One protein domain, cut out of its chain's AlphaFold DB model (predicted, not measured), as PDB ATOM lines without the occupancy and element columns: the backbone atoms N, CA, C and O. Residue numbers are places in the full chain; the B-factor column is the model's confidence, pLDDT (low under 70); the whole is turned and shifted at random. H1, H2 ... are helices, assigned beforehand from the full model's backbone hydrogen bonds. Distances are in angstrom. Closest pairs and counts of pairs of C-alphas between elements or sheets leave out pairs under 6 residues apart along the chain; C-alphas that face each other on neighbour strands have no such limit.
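Overview. This is residues 2 to 8 and 20 to 88 of the 209 residues of an uncharacterized protein of Bacteroides sp. OF04-15BH (UniProt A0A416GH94). Two helices, H1 and H3, lie side by side and run opposite ways, and the short helix H2 is set crosswise over the middle of H1, on one side of the pair. From the end of H1 the chain folds back through residues 43 to 50 to H2, then swings through residues 60 to 70 to the start of H3, while the short stretch of residues 2 to 8, cut off from the rest, lies at the end of the pair where H1 begins and H3 ends. The printed part has 76 residues with three named helices in the order H1, H2, H3 and no named strand; the class is all helix, with 44 of the 76 residues in the helices. The whole is compact, with a radius of gyration of the C-alphas of 11.6 A, and the C-alphas span 31 by 24 by 18 A along their three main axes.

Along the chain. The printed part begins at Gly 2, with its C-alpha at (103.376, 134.196, 115.005), and residues 2 to 8 hold no named element. After the cut it goes on at Val 20. H1 takes residues 23 to 42, Met 23 to Leu 42, and is the longest helix with 20 residues. It measures 28.8 A from C-alpha 23 at (107.223, 132.280, 108.220) to C-alpha 42 at (119.269, 157.110, 116.389). H2 takes the 9 residues 51 to 59, Pro 51 to Thr 59, and measures 12.3 A from first to last C-alpha. H3 takes the 15 residues 71 to 85, Ile 71 to Tyr 85, and measures 20.6 A, ending with C-alpha 85 at (116.691, 130.220, 110.813). Residues 86 to 88 follow H3, and the printed part ends at Ser 88.

Arrangement. H1 and H3 touch, with 17 pairs of C-alphas within 8 A. Their closest C-alphas are those of Ala 36 and Lys 74, 5.1 A apart. They run opposite ways at a shallow tilt of 26 degrees, and their centres are 9.6 A apart. H1 also touches H2, with residues 28 to 36 of H1 alone. The closest C-alphas of these two are those of Val 32 and Leu 53, 4.8 A apart. The lines of H1 and H2 are about perpendicular, at 77 degrees, and their centres are 9.7 A apart. H2 and H3 only just touch, with 3 pairs of C-alphas within 8 A, and H3 does so with residue 73 alone. Their closest C-alphas are those of Lys 57 and Glu 73, 6.6 A apart. The lines of H2 and H3 are about perpendicular, at 84 degrees, and their centres are 13.3 A apart. The packing of the helices is mostly crossed, with few pairs at a shallow tilt, but only just: 1 of the 3 pairs that touch is at a shallow tilt. In H1, H2 and H3 every O i to N i+4 pair is within hydrogen-bond range.

Size, cuts and confidence. The two C-alphas farthest apart are those of Phe 8 and Leu 42, 33.3 A. The C-alphas of Gly 2 and Ser 88, the first and last printed, are 22.2 A apart. Residues 9 to 19 are cut out and not printed, and C-alphas 8 and 20 are 9.8 A apart across the cut. The link from H1 to H2, 8 residues, is short but not tight, and the link from H2 to H3, 11 residues, is long. The mean pLDDT of the printed part is 88.4. Confidence is low, under 70, in 9 residues, namely residues 2 to 8 and residues 20 to 21.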
ATOM      1  N   GLY A   2     101.968 133.859 115.055       45.72
ATOM      2  CA  GLY A   2     103.376 134.196 115.005       45.72
ATOM      3  C   GLY A   2     103.805 135.190 116.078       45.72
ATOM      4  O   GLY A   2     103.009 135.681 116.876       45.72
ATOM      5  N   ILE A   3     105.115 135.421 116.072       49.38
ATOM      6  CA  ILE A   3     106.054 136.015 117.025       49.38
ATOM      7  C   ILE A   3     106.318 135.173 118.295       49.38
ATOM      8  O   ILE A   3     107.440 135.176 118.804       49.38
ATOM      9  N   LEU A   4     105.320 134.462 118.826       55.19
ATOM     10  CA  LEU A   4     105.319 134.046 120.236       55.19
ATOM     11  C   LEU A   4     104.623 132.722 120.548       55.19
ATOM     12  O   LEU A   4     104.427 132.397 121.719       55.19
ATOM     13  N   SER A   5     104.250 131.941 119.547       50.22
ATOM     14  CA  SER A   5     103.286 130.861 119.745       50.22
ATOM     15  C   SER A   5     103.751 129.747 120.692       50.22
ATOM     16  O   SER A   5     102.889 129.026 121.165       50.22
ATOM     17  N   ASN A   6     105.043 129.632 121.043       45.28
ATOM     18  CA  ASN A   6     105.501 128.761 122.139       45.28
ATOM     19  C   ASN A   6     106.937 129.064 122.637       45.28
ATOM     20  O   ASN A   6     107.783 128.174 122.715       45.28
ATOM     21  N   LEU A   7     107.237 130.291 123.097       51.31
ATOM     22  CA  LEU A   7     108.341 130.423 124.081       51.31
ATOM     23  C   LEU A   7     108.036 129.597 125.367       51.31
ATOM     24  O   LEU A   7     108.935 129.261 126.135       51.31
ATOM     25  N   PHE A   8     106.759 129.218 125.531       50.59
ATOM     26  CA  PHE A   8     106.168 128.175 126.373       50.59
ATOM     27  C   PHE A   8     106.538 126.749 125.930       50.59
ATOM     28  O   PHE A   8     105.694 125.926 125.584       50.59
ATOM     29  N   VAL A  20     106.581 126.437 116.386       54.56
ATOM     30  CA  VAL A  20     107.514 127.531 116.661       54.56
ATOM     31  C   VAL A  20     108.497 127.659 115.498       54.56
ATOM     32  O   VAL A  20     109.098 126.665 115.089       54.56
ATOM     33  N   GLY A  21     108.695 128.875 114.988       68.62
ATOM     34  CA  GLY A  21     109.688 129.156 113.952       68.62
ATOM     35  C   GLY A  21     109.129 129.183 112.526       68.62
ATOM     36  O   GLY A  21     109.823 128.776 111.593       68.62
ATOM     37  N   GLY A  22     107.868 129.591 112.357       84.50
ATOM     38  CA  GLY A  22     107.197 129.685 111.054       84.50
ATOM     39  C   GLY A  22     107.592 130.920 110.232       84.50
ATOM     40  O   GLY A  22     108.438 131.723 110.631       84.50
ATOM     41  N   MET A  23     106.959 131.110 109.070       87.06
ATOM     42  CA  MET A  23     107.223 132.280 108.220       87.06
ATOM     43  C   MET A  23     106.855 133.603 108.917       87.06
ATOM     44  O   MET A  23     107.594 134.581 108.818       87.06
ATOM     45  N   GLU A  24     105.737 133.637 109.646       88.81
ATOM     46  CA  GLU A  24     105.266 134.825 110.376       88.81
ATOM     47  C   GLU A  24     106.255 135.260 111.475       88.81
ATOM     48  O   GLU A  24     106.581 136.447 111.602       88.81
ATOM     49  N   ASP A  25     106.791 134.287 112.221       90.44
ATOM     50  CA  ASP A  25     107.834 134.492 113.230       90.44
ATOM     51  C   ASP A  25     109.101 135.073 112.598       90.44
ATOM     52  O   ASP A  25     109.636 136.073 113.081       90.44
ATOM     53  N   PHE A  26     109.559 134.479 111.490       94.06
ATOM     54  CA  PHE A  26     110.737 134.940 110.760       94.06
ATOM     55  C   PHE A  26     110.585 136.393 110.316       94.06
ATOM     56  O   PHE A  26     111.423 137.234 110.638       94.06
ATOM     57  N   MET A  27     109.483 136.710 109.631       94.06
ATOM     58  CA  MET A  27     109.212 138.063 109.144       94.06
ATOM     59  C   MET A  27     109.143 139.073 110.285       94.06
ATOM     60  O   MET A  27     109.583 140.215 110.134       94.06
ATOM     61  N   THR A  28     108.630 138.661 111.441       94.25
ATOM     62  CA  THR A  28     108.589 139.546 112.599       94.25
ATOM     63  C   THR A  28     109.962 139.755 113.208       94.25
ATOM     64  O   THR A  28     110.322 140.896 113.482       94.25
ATOM     65  N   LEU A  29     110.768 138.707 113.360       96.56
ATOM     66  CA  LEU A  29     112.146 138.849 113.825       96.56
ATOM     67  C   LEU A  29     112.964 139.751 112.890       96.56
ATOM     68  O   LEU A  29     113.743 140.570 113.370       96.56
ATOM     69  N   ILE A  30     112.739 139.694 111.574       97.56
ATOM     70  CA  ILE A  30     113.343 140.645 110.631       97.56
ATOM     71  C   ILE A  30     112.930 142.087 110.963       97.56
ATOM     72  O   ILE A  30     113.799 142.947 111.107       97.56
ATOM     73  N   ARG A  31     111.634 142.371 111.164       96.44
ATOM     74  CA  ARG A  31     111.170 143.720 111.554       96.44
ATOM     75  C   ARG A  31     111.730 144.173 112.903       96.44
ATOM     76  O   ARG A  31     112.164 145.319 113.023       96.44
ATOM     77  N   VAL A  32     111.782 143.281 113.893       97.31
ATOM     78  CA  VAL A  32     112.402 143.534 115.203       97.31
ATOM     79  C   VAL A  32     113.871 143.905 115.033       97.31
ATOM     80  O   VAL A  32     114.308 144.894 115.615       97.31
ATOM     81  N   TYR A  33     114.627 143.161 114.220       98.38
ATOM     82  CA  TYR A  33     116.038 143.446 113.975       98.38
ATOM     83  C   TYR A  33     116.221 144.845 113.369       98.38
ATOM     84  O   TYR A  33     117.032 145.627 113.863       98.38
ATOM     85  N   TYR A  34     115.413 145.205 112.364       97.88
ATOM     86  CA  TYR A  34     115.434 146.545 111.764       97.88
ATOM     87  C   TYR A  34     115.159 147.631 112.804       97.88
ATOM     88  O   TYR A  34     115.919 148.592 112.926       97.88
ATOM     89  N   GLN A  35     114.093 147.472 113.587       97.31
ATOM     90  CA  GLN A  35     113.719 148.442 114.610       97.31
ATOM     91  C   GLN A  35     114.769 148.544 115.727       97.31
ATOM     92  O   GLN A  35     115.040 149.644 116.202       97.31
ATOM     93  N   ALA A  36     115.419 147.440 116.104       97.44
ATOM     94  CA  ALA A  36     116.501 147.434 117.087       97.44
ATOM     95  C   ALA A  36     117.731 148.213 116.596       97.44
ATOM     96  O   ALA A  36     118.307 149.004 117.343       97.44
ATOM     97  N   VAL A  37     118.113 148.037 115.328       97.75
ATOM     98  CA  VAL A  37     119.221 148.786 114.715       97.75
ATOM     99  C   VAL A  37     118.883 150.275 114.612       97.75
ATOM    100  O   VAL A  37     119.728 151.109 114.931       97.75
ATOM    101  N   ILE A  38     117.649 150.622 114.232       96.81
ATOM    102  CA  ILE A  38     117.166 152.011 114.207       96.81
ATOM    103  C   ILE A  38     117.232 152.634 115.609       96.81
ATOM    104  O   ILE A  38     117.779 153.727 115.758       96.81
ATOM    105  N   ALA A  39     116.739 151.931 116.637       96.06
ATOM    106  CA  ALA A  39     116.792 152.398 118.023       96.06
ATOM    107  C   ALA A  39     118.223 152.691 118.473       96.06
ATOM    108  O   ALA A  39     118.496 153.757 119.025       96.06
ATOM    109  N   MET A  40     119.133 151.758 118.188       95.38
ATOM    110  CA  MET A  40     120.541 151.858 118.553       95.38
ATOM    111  C   MET A  40     121.240 153.023 117.839       95.38
ATOM    112  O   MET A  40     121.970 153.773 118.484       95.38
ATOM    113  N   ASN A  41     121.020 153.190 116.529       94.50
ATOM    114  CA  ASN A  41     121.708 154.203 115.722       94.50
ATOM    115  C   ASN A  41     121.208 155.626 115.999       94.50
ATOM    116  O   ASN A  41     122.007 156.558 115.994       94.50
ATOM    117  N   LEU A  42     119.902 155.795 116.225       93.62
ATOM    118  CA  LEU A  42     119.269 157.110 116.389       93.62
ATOM    119  C   LEU A  42     118.993 157.485 117.850       93.62
ATOM    120  O   LEU A  42     118.453 158.556 118.110       93.62
ATOM    121  N   GLY A  43     119.334 156.614 118.804       91.81
ATOM    122  CA  GLY A  43     119.099 156.860 120.226       91.81
ATOM    123  C   GLY A  43     117.615 156.962 120.582       91.81
ATOM    124  O   GLY A  43     117.245 157.763 121.439       91.81
ATOM    125  N   ILE A  44     116.752 156.181 119.922       91.12
ATOM    126  CA  ILE A  44     115.310 156.183 120.208       91.12
ATOM    127  C   ILE A  44     115.077 155.623 121.610       91.12
ATOM    128  O   ILE A  44     115.457 154.492 121.905       91.12
ATOM    129  N   THR A  45     114.411 156.399 122.460       85.44
ATOM    130  CA  THR A  45     114.022 155.998 123.822       85.44
ATOM    131  C   THR A  45     112.537 155.657 123.930       85.44
ATOM    132  O   THR A  45     112.141 154.869 124.786       85.44
ATOM    133  N   ASN A  46     111.704 156.204 123.039       84.62
ATOM    134  CA  ASN A  46     110.268 155.957 123.026       84.62
ATOM    135  C   ASN A  46     109.912 154.749 122.142       84.62
ATOM    136  O   ASN A  46     109.902 154.830 120.913       84.62
ATOM    137  N   LEU A  47     109.550 153.637 122.787       79.75
ATOM    138  CA  LEU A  47     109.140 152.387 122.136       79.75
ATOM    139  C   LEU A  47     107.865 152.497 121.281       79.75
ATOM    140  O   LEU A  47     107.608 151.603 120.481       79.75
ATOM    141  N   ALA A  48     107.070 153.566 121.403       82.31
ATOM    142  CA  ALA A  48     105.897 153.772 120.549       82.31
ATOM    143  C   ALA A  48     106.261 153.909 119.059       82.31
ATOM    144  O   ALA A  48     105.465 153.535 118.203       82.31
ATOM    145  N   PHE A  49     107.475 154.379 118.747       82.25
ATOM    146  CA  PHE A  49     107.974 154.475 117.370       82.25
ATOM    147  C   PHE A  49     108.362 153.119 116.764       82.25
ATOM    148  O   PHE A  49     108.539 153.020 115.553       82.25
ATOM    149  N   LEU A  50     108.530 152.089 117.597       91.50
ATOM    150  CA  LEU A  50     109.127 150.807 117.230       91.50
ATOM    151  C   LEU A  50     108.265 149.659 117.793       91.50
ATOM    152  O   LEU A  50     108.642 149.015 118.778       91.50
ATOM    153  N   PRO A  51     107.068 149.434 117.221       92.12
ATOM    154  CA  PRO A  51     106.056 148.562 117.810       92.12
ATOM    155  C   PRO A  51     106.468 147.085 117.877       92.12
ATOM    156  O   PRO A  51     106.210 146.451 118.901       92.12
ATOM    157  N   ASP A  52     107.131 146.536 116.852       94.62
ATOM    158  CA  ASP A  52     107.603 145.143 116.874       94.62
ATOM    159  C   ASP A  52     108.709 144.968 117.929       94.62
ATOM    160  O   ASP A  52     108.691 144.010 118.699       94.62
ATOM    161  N   LEU A  53     109.640 145.925 118.024       95.25
ATOM    162  CA  LEU A  53     110.703 145.939 119.032       95.25
ATOM    163  C   LEU A  53     110.129 145.990 120.448       95.25
ATOM    164  O   LEU A  53     110.604 145.279 121.332       95.25
ATOM    165  N   ARG A  54     109.099 146.820 120.659       94.56
ATOM    166  CA  ARG A  54     108.385 146.928 121.934       94.56
ATOM    167  C   ARG A  54     107.799 145.585 122.344       94.56
ATOM    168  O   ARG A  54     108.057 145.146 123.461       94.56
ATOM    169  N   ILE A  55     107.047 144.950 121.444       93.25
ATOM    170  CA  ILE A  55     106.417 143.648 121.697       93.25
ATOM    171  C   ILE A  55     107.496 142.607 122.003       93.25
ATOM    172  O   ILE A  55     107.451 141.970 123.048       93.25
ATOM    173  N   PHE A  56     108.524 142.506 121.159       94.81
ATOM    174  CA  PHE A  56     109.630 141.568 121.348       94.81
ATOM    175  C   PHE A  56     110.327 141.732 122.701       94.81
ATOM    176  O   PHE A  56     110.533 140.758 123.428       94.81
ATOM    177  N   LYS A  57     110.668 142.974 123.065       94.31
ATOM    178  CA  LYS A  57     111.309 143.291 124.343       94.31
ATOM    179  C   LYS A  57     110.427 142.895 125.521       94.31
ATOM    180  O   LYS A  57     110.930 142.286 126.462       94.31
ATOM    181  N   GLN A  58     109.145 143.262 125.477       92.88
ATOM    182  CA  GLN A  58     108.188 142.979 126.544       92.88
ATOM    183  C   GLN A  58     107.983 141.480 126.713       92.88
ATOM    184  O   GLN A  58     108.047 140.997 127.839       92.88
ATOM    185  N   THR A  59     107.795 140.739 125.620       90.56
ATOM    186  CA  THR A  59     107.501 139.314 125.742       90.56
ATOM    187  C   THR A  59     108.711 138.479 126.131       90.56
ATOM    188  O   THR A  59     108.574 137.518 126.879       90.56
ATOM    189  N   LEU A  60     109.903 138.822 125.644       91.62
ATOM    190  CA  LEU A  60     111.117 138.068 125.968       91.62
ATOM    191  C   LEU A  60     111.879 138.641 127.168       91.62
ATOM    192  O   LEU A  60     112.983 138.179 127.453       91.62
ATOM    193  N   HIS A  61     111.324 139.664 127.824       93.81
ATOM    194  CA  HIS A  61     111.949 140.396 128.928       93.81
ATOM    195  C   HIS A  61     113.408 140.782 128.642       93.81
ATOM    196  O   HIS A  61     114.290 140.643 129.491       93.81
ATOM    197  N   VAL A  62     113.688 141.256 127.423       93.81
ATOM    198  CA  VAL A  62     115.061 141.598 127.024       93.81
ATOM    199  C   VAL A  62     115.503 142.849 127.788       93.81
ATOM    200  O   VAL A  62     114.825 143.874 127.684       93.81
ATOM    201  N   PRO A  63     116.620 142.830 128.534       92.50
ATOM    202  CA  PRO A  63     117.109 144.015 129.229       92.50
ATOM    203  C   PRO A  63     117.691 145.035 128.242       92.50
ATOM    204  O   PRO A  63     118.216 144.682 127.186       92.50
ATOM    205  N   THR A  64     117.599 146.322 128.587       91.88
ATOM    206  CA  THR A  64     118.402 147.350 127.909       91.88
ATOM    207  C   THR A  64     119.877 147.172 128.264       91.88
ATOM    208  O   THR A  64     120.217 146.616 129.306       91.88
ATOM    209  N   VAL A  65     120.766 147.663 127.403       93.69
ATOM    210  CA  VAL A  65     122.213 147.652 127.660       93.69
ATOM    211  C   VAL A  65     122.673 149.096 127.756       93.69
ATOM    212  O   VAL A  65     122.365 149.898 126.876       93.69
ATOM    213  N   ASN A  66     123.381 149.444 128.833       91.75
ATOM    214  CA  ASN A  66     123.823 150.817 129.113       91.75
ATOM    215  C   ASN A  66     122.669 151.839 129.072       91.75
ATOM    216  O   ASN A  66     122.826 152.929 128.527       91.75
ATOM    217  N   ASN A  67     121.492 151.459 129.583       87.75
ATOM    218  CA  ASN A  67     120.258 152.256 129.548       87.75
ATOM    219  C   ASN A  67     119.796 152.682 128.139       87.75
ATOM    220  O   ASN A  67     118.970 153.581 128.006       87.75
ATOM    221  N   LYS A  68     120.287 152.024 127.079       90.31
ATOM    222  CA  LYS A  68     119.900 152.279 125.686       90.31
ATOM    223  C   LYS A  68     119.072 151.126 125.124       90.31
ATOM    224  O   LYS A  68     119.366 149.951 125.364       90.31
ATOM    225  N   LEU A  69     118.043 151.482 124.356       93.12
ATOM    226  CA  LEU A  69     117.277 150.541 123.542       93.12
ATOM    227  C   LEU A  69     118.067 150.146 122.291       93.12
ATOM    228  O   LEU A  69     118.925 150.885 121.807       93.12
ATOM    229  N   GLY A  70     117.756 148.973 121.756       94.75
ATOM    230  CA  GLY A  70     118.264 148.491 120.481       94.75
ATOM    231  C   GLY A  70     119.466 147.570 120.617       94.75
ATOM    232  O   GLY A  70     119.548 146.606 119.874       94.75
ATOM    233  N   ILE A  71     120.374 147.787 121.574       96.38
ATOM    234  CA  ILE A  71     121.594 146.965 121.698       96.38
ATOM    235  C   ILE A  71     121.258 145.534 122.148       96.38
ATOM    236  O   ILE A  71     121.624 144.563 121.480       96.38
ATOM    237  N   GLY A  72     120.559 145.393 123.279       96.31
ATOM    238  CA  GLY A  72     120.202 144.086 123.836       96.31
ATOM    239  C   GLY A  72     119.235 143.330 122.927       96.31
ATOM    240  O   GLY A  72     119.427 142.148 122.639       96.31
ATOM    241  N   GLU A  73     118.235 144.041 122.408       96.75
ATOM    242  CA  GLU A  73     117.223 143.499 121.510       96.75
ATOM    243  C   GLU A  73     117.826 143.049 120.178       96.75
ATOM    244  O   GLU A  73     117.537 141.936 119.741       96.75
ATOM    245  N   LYS A  74     118.721 143.846 119.574       97.69
ATOM    246  CA  LYS A  74     119.443 143.478 118.347       97.69
ATOM    247  C   LYS A  74     120.228 142.190 118.547       97.69
ATOM    248  O   LYS A  74     120.110 141.281 117.732       97.69
ATOM    249  N   ASN A  75     120.994 142.085 119.634       97.19
ATOM    250  CA  ASN A  75     121.820 140.907 119.905       97.19
ATOM    251  C   ASN A  75     120.970 139.649 120.130       97.19
ATOM    252  O   ASN A  75     121.259 138.597 119.555       97.19
ATOM    253  N   LYS A  76     119.895 139.753 120.922       96.81
ATOM    254  CA  LYS A  76     118.977 138.632 121.166       96.81
ATOM    255  C   LYS A  76     118.254 138.208 119.885       96.81
ATOM    256  O   LYS A  76     118.209 137.018 119.589       96.81
ATOM    257  N   CYS A  77     117.731 139.168 119.126       97.44
ATOM    258  CA  CYS A  77     117.023 138.931 117.870       97.44
ATOM    259  C   CYS A  77     117.939 138.300 116.813       97.44
ATOM    260  O   CYS A  77     117.582 137.285 116.219       97.44
ATOM    261  N   LYS A  78     119.159 138.830 116.649       97.94
ATOM    262  CA  LYS A  78     120.188 138.259 115.774       97.94
ATOM    263  C   LYS A  78     120.468 136.805 116.120       97.94
ATOM    264  O   LYS A  78     120.426 135.959 115.237       97.94
ATOM    265  N   LYS A  79     120.697 136.510 117.404       96.44
ATOM    266  CA  LYS A  79     120.937 135.141 117.865       96.44
ATOM    267  C   LYS A  79     119.765 134.218 117.528       96.44
ATOM    268  O   LYS A  79     119.988 133.142 117.001       96.44
ATOM    269  N   MET A  80     118.524 134.653 117.749       95.00
ATOM    270  CA  MET A  80     117.343 133.864 117.371       95.00
ATOM    271  C   MET A  80     117.266 133.619 115.858       95.00
ATOM    272  O   MET A  80     116.967 132.506 115.439       95.00
ATOM    273  N   LEU A  81     117.568 134.627 115.036       96.19
ATOM    274  CA  LEU A  81     117.599 134.484 113.579       96.19
ATOM    275  C   LEU A  81     118.703 133.523 113.108       96.19
ATOM    276  O   LEU A  81     118.471 132.731 112.200       96.19
ATOM    277  N   MET A  82     119.873 133.546 113.743       95.62
ATOM    278  CA  MET A  82     120.960 132.601 113.463       95.62
ATOM    279  C   MET A  82     120.603 131.178 113.918       95.62
ATOM    280  O   MET A  82     120.684 130.249 113.124       95.62
ATOM    281  N   ASP A  83     120.148 131.009 115.158       92.00
ATOM    282  CA  ASP A  83     119.928 129.690 115.764       92.00
ATOM    283  C   ASP A  83     118.703 128.970 115.168       92.00
ATOM    284  O   ASP A  83     118.739 127.765 114.931       92.00
ATOM    285  N   MET A  84     117.603 129.691 114.919       90.38
ATOM    286  CA  MET A  84     116.341 129.092 114.455       90.38
ATOM    287  C   MET A  84     116.219 129.060 112.931       90.38
ATOM    288  O   MET A  84     115.552 128.185 112.373       90.38
ATOM    289  N   TYR A  85     116.840 130.026 112.252       92.75
ATOM    290  CA  TYR A  85     116.691 130.220 110.813       92.75
ATOM    291  C   TYR A  85     118.014 130.204 110.075       92.75
ATOM    292  O   TYR A  85     117.997 130.510 108.892       92.75
ATOM    293  N   ASP A  86     119.128 129.834 110.710       92.62
ATOM    294  CA  ASP A  86     120.404 129.592 110.028       92.62
ATOM    295  C   ASP A  86     120.753 130.750 109.069       92.62
ATOM    296  O   ASP A  86     120.993 130.579 107.871       92.62
ATOM    297  N   MET A  87     120.617 131.970 109.602       95.62
ATOM    298  CA  MET A  87     120.941 133.223 108.922       95.62
ATOM    299  C   MET A  87     122.404 133.583 109.166       95.62
ATOM    300  O   MET A  87     122.925 133.421 110.270       95.62
ATOM    301  N   SER A  88     123.069 134.111 108.146       93.56
ATOM    302  CA  SER A  88     124.487 134.455 108.192       93.56
ATOM    303  C   SER A  88     124.758 135.800 108.875       93.56
ATOM    304  O   SER A  88     123.935 136.711 108.863       93.56
TER     305      SER A  88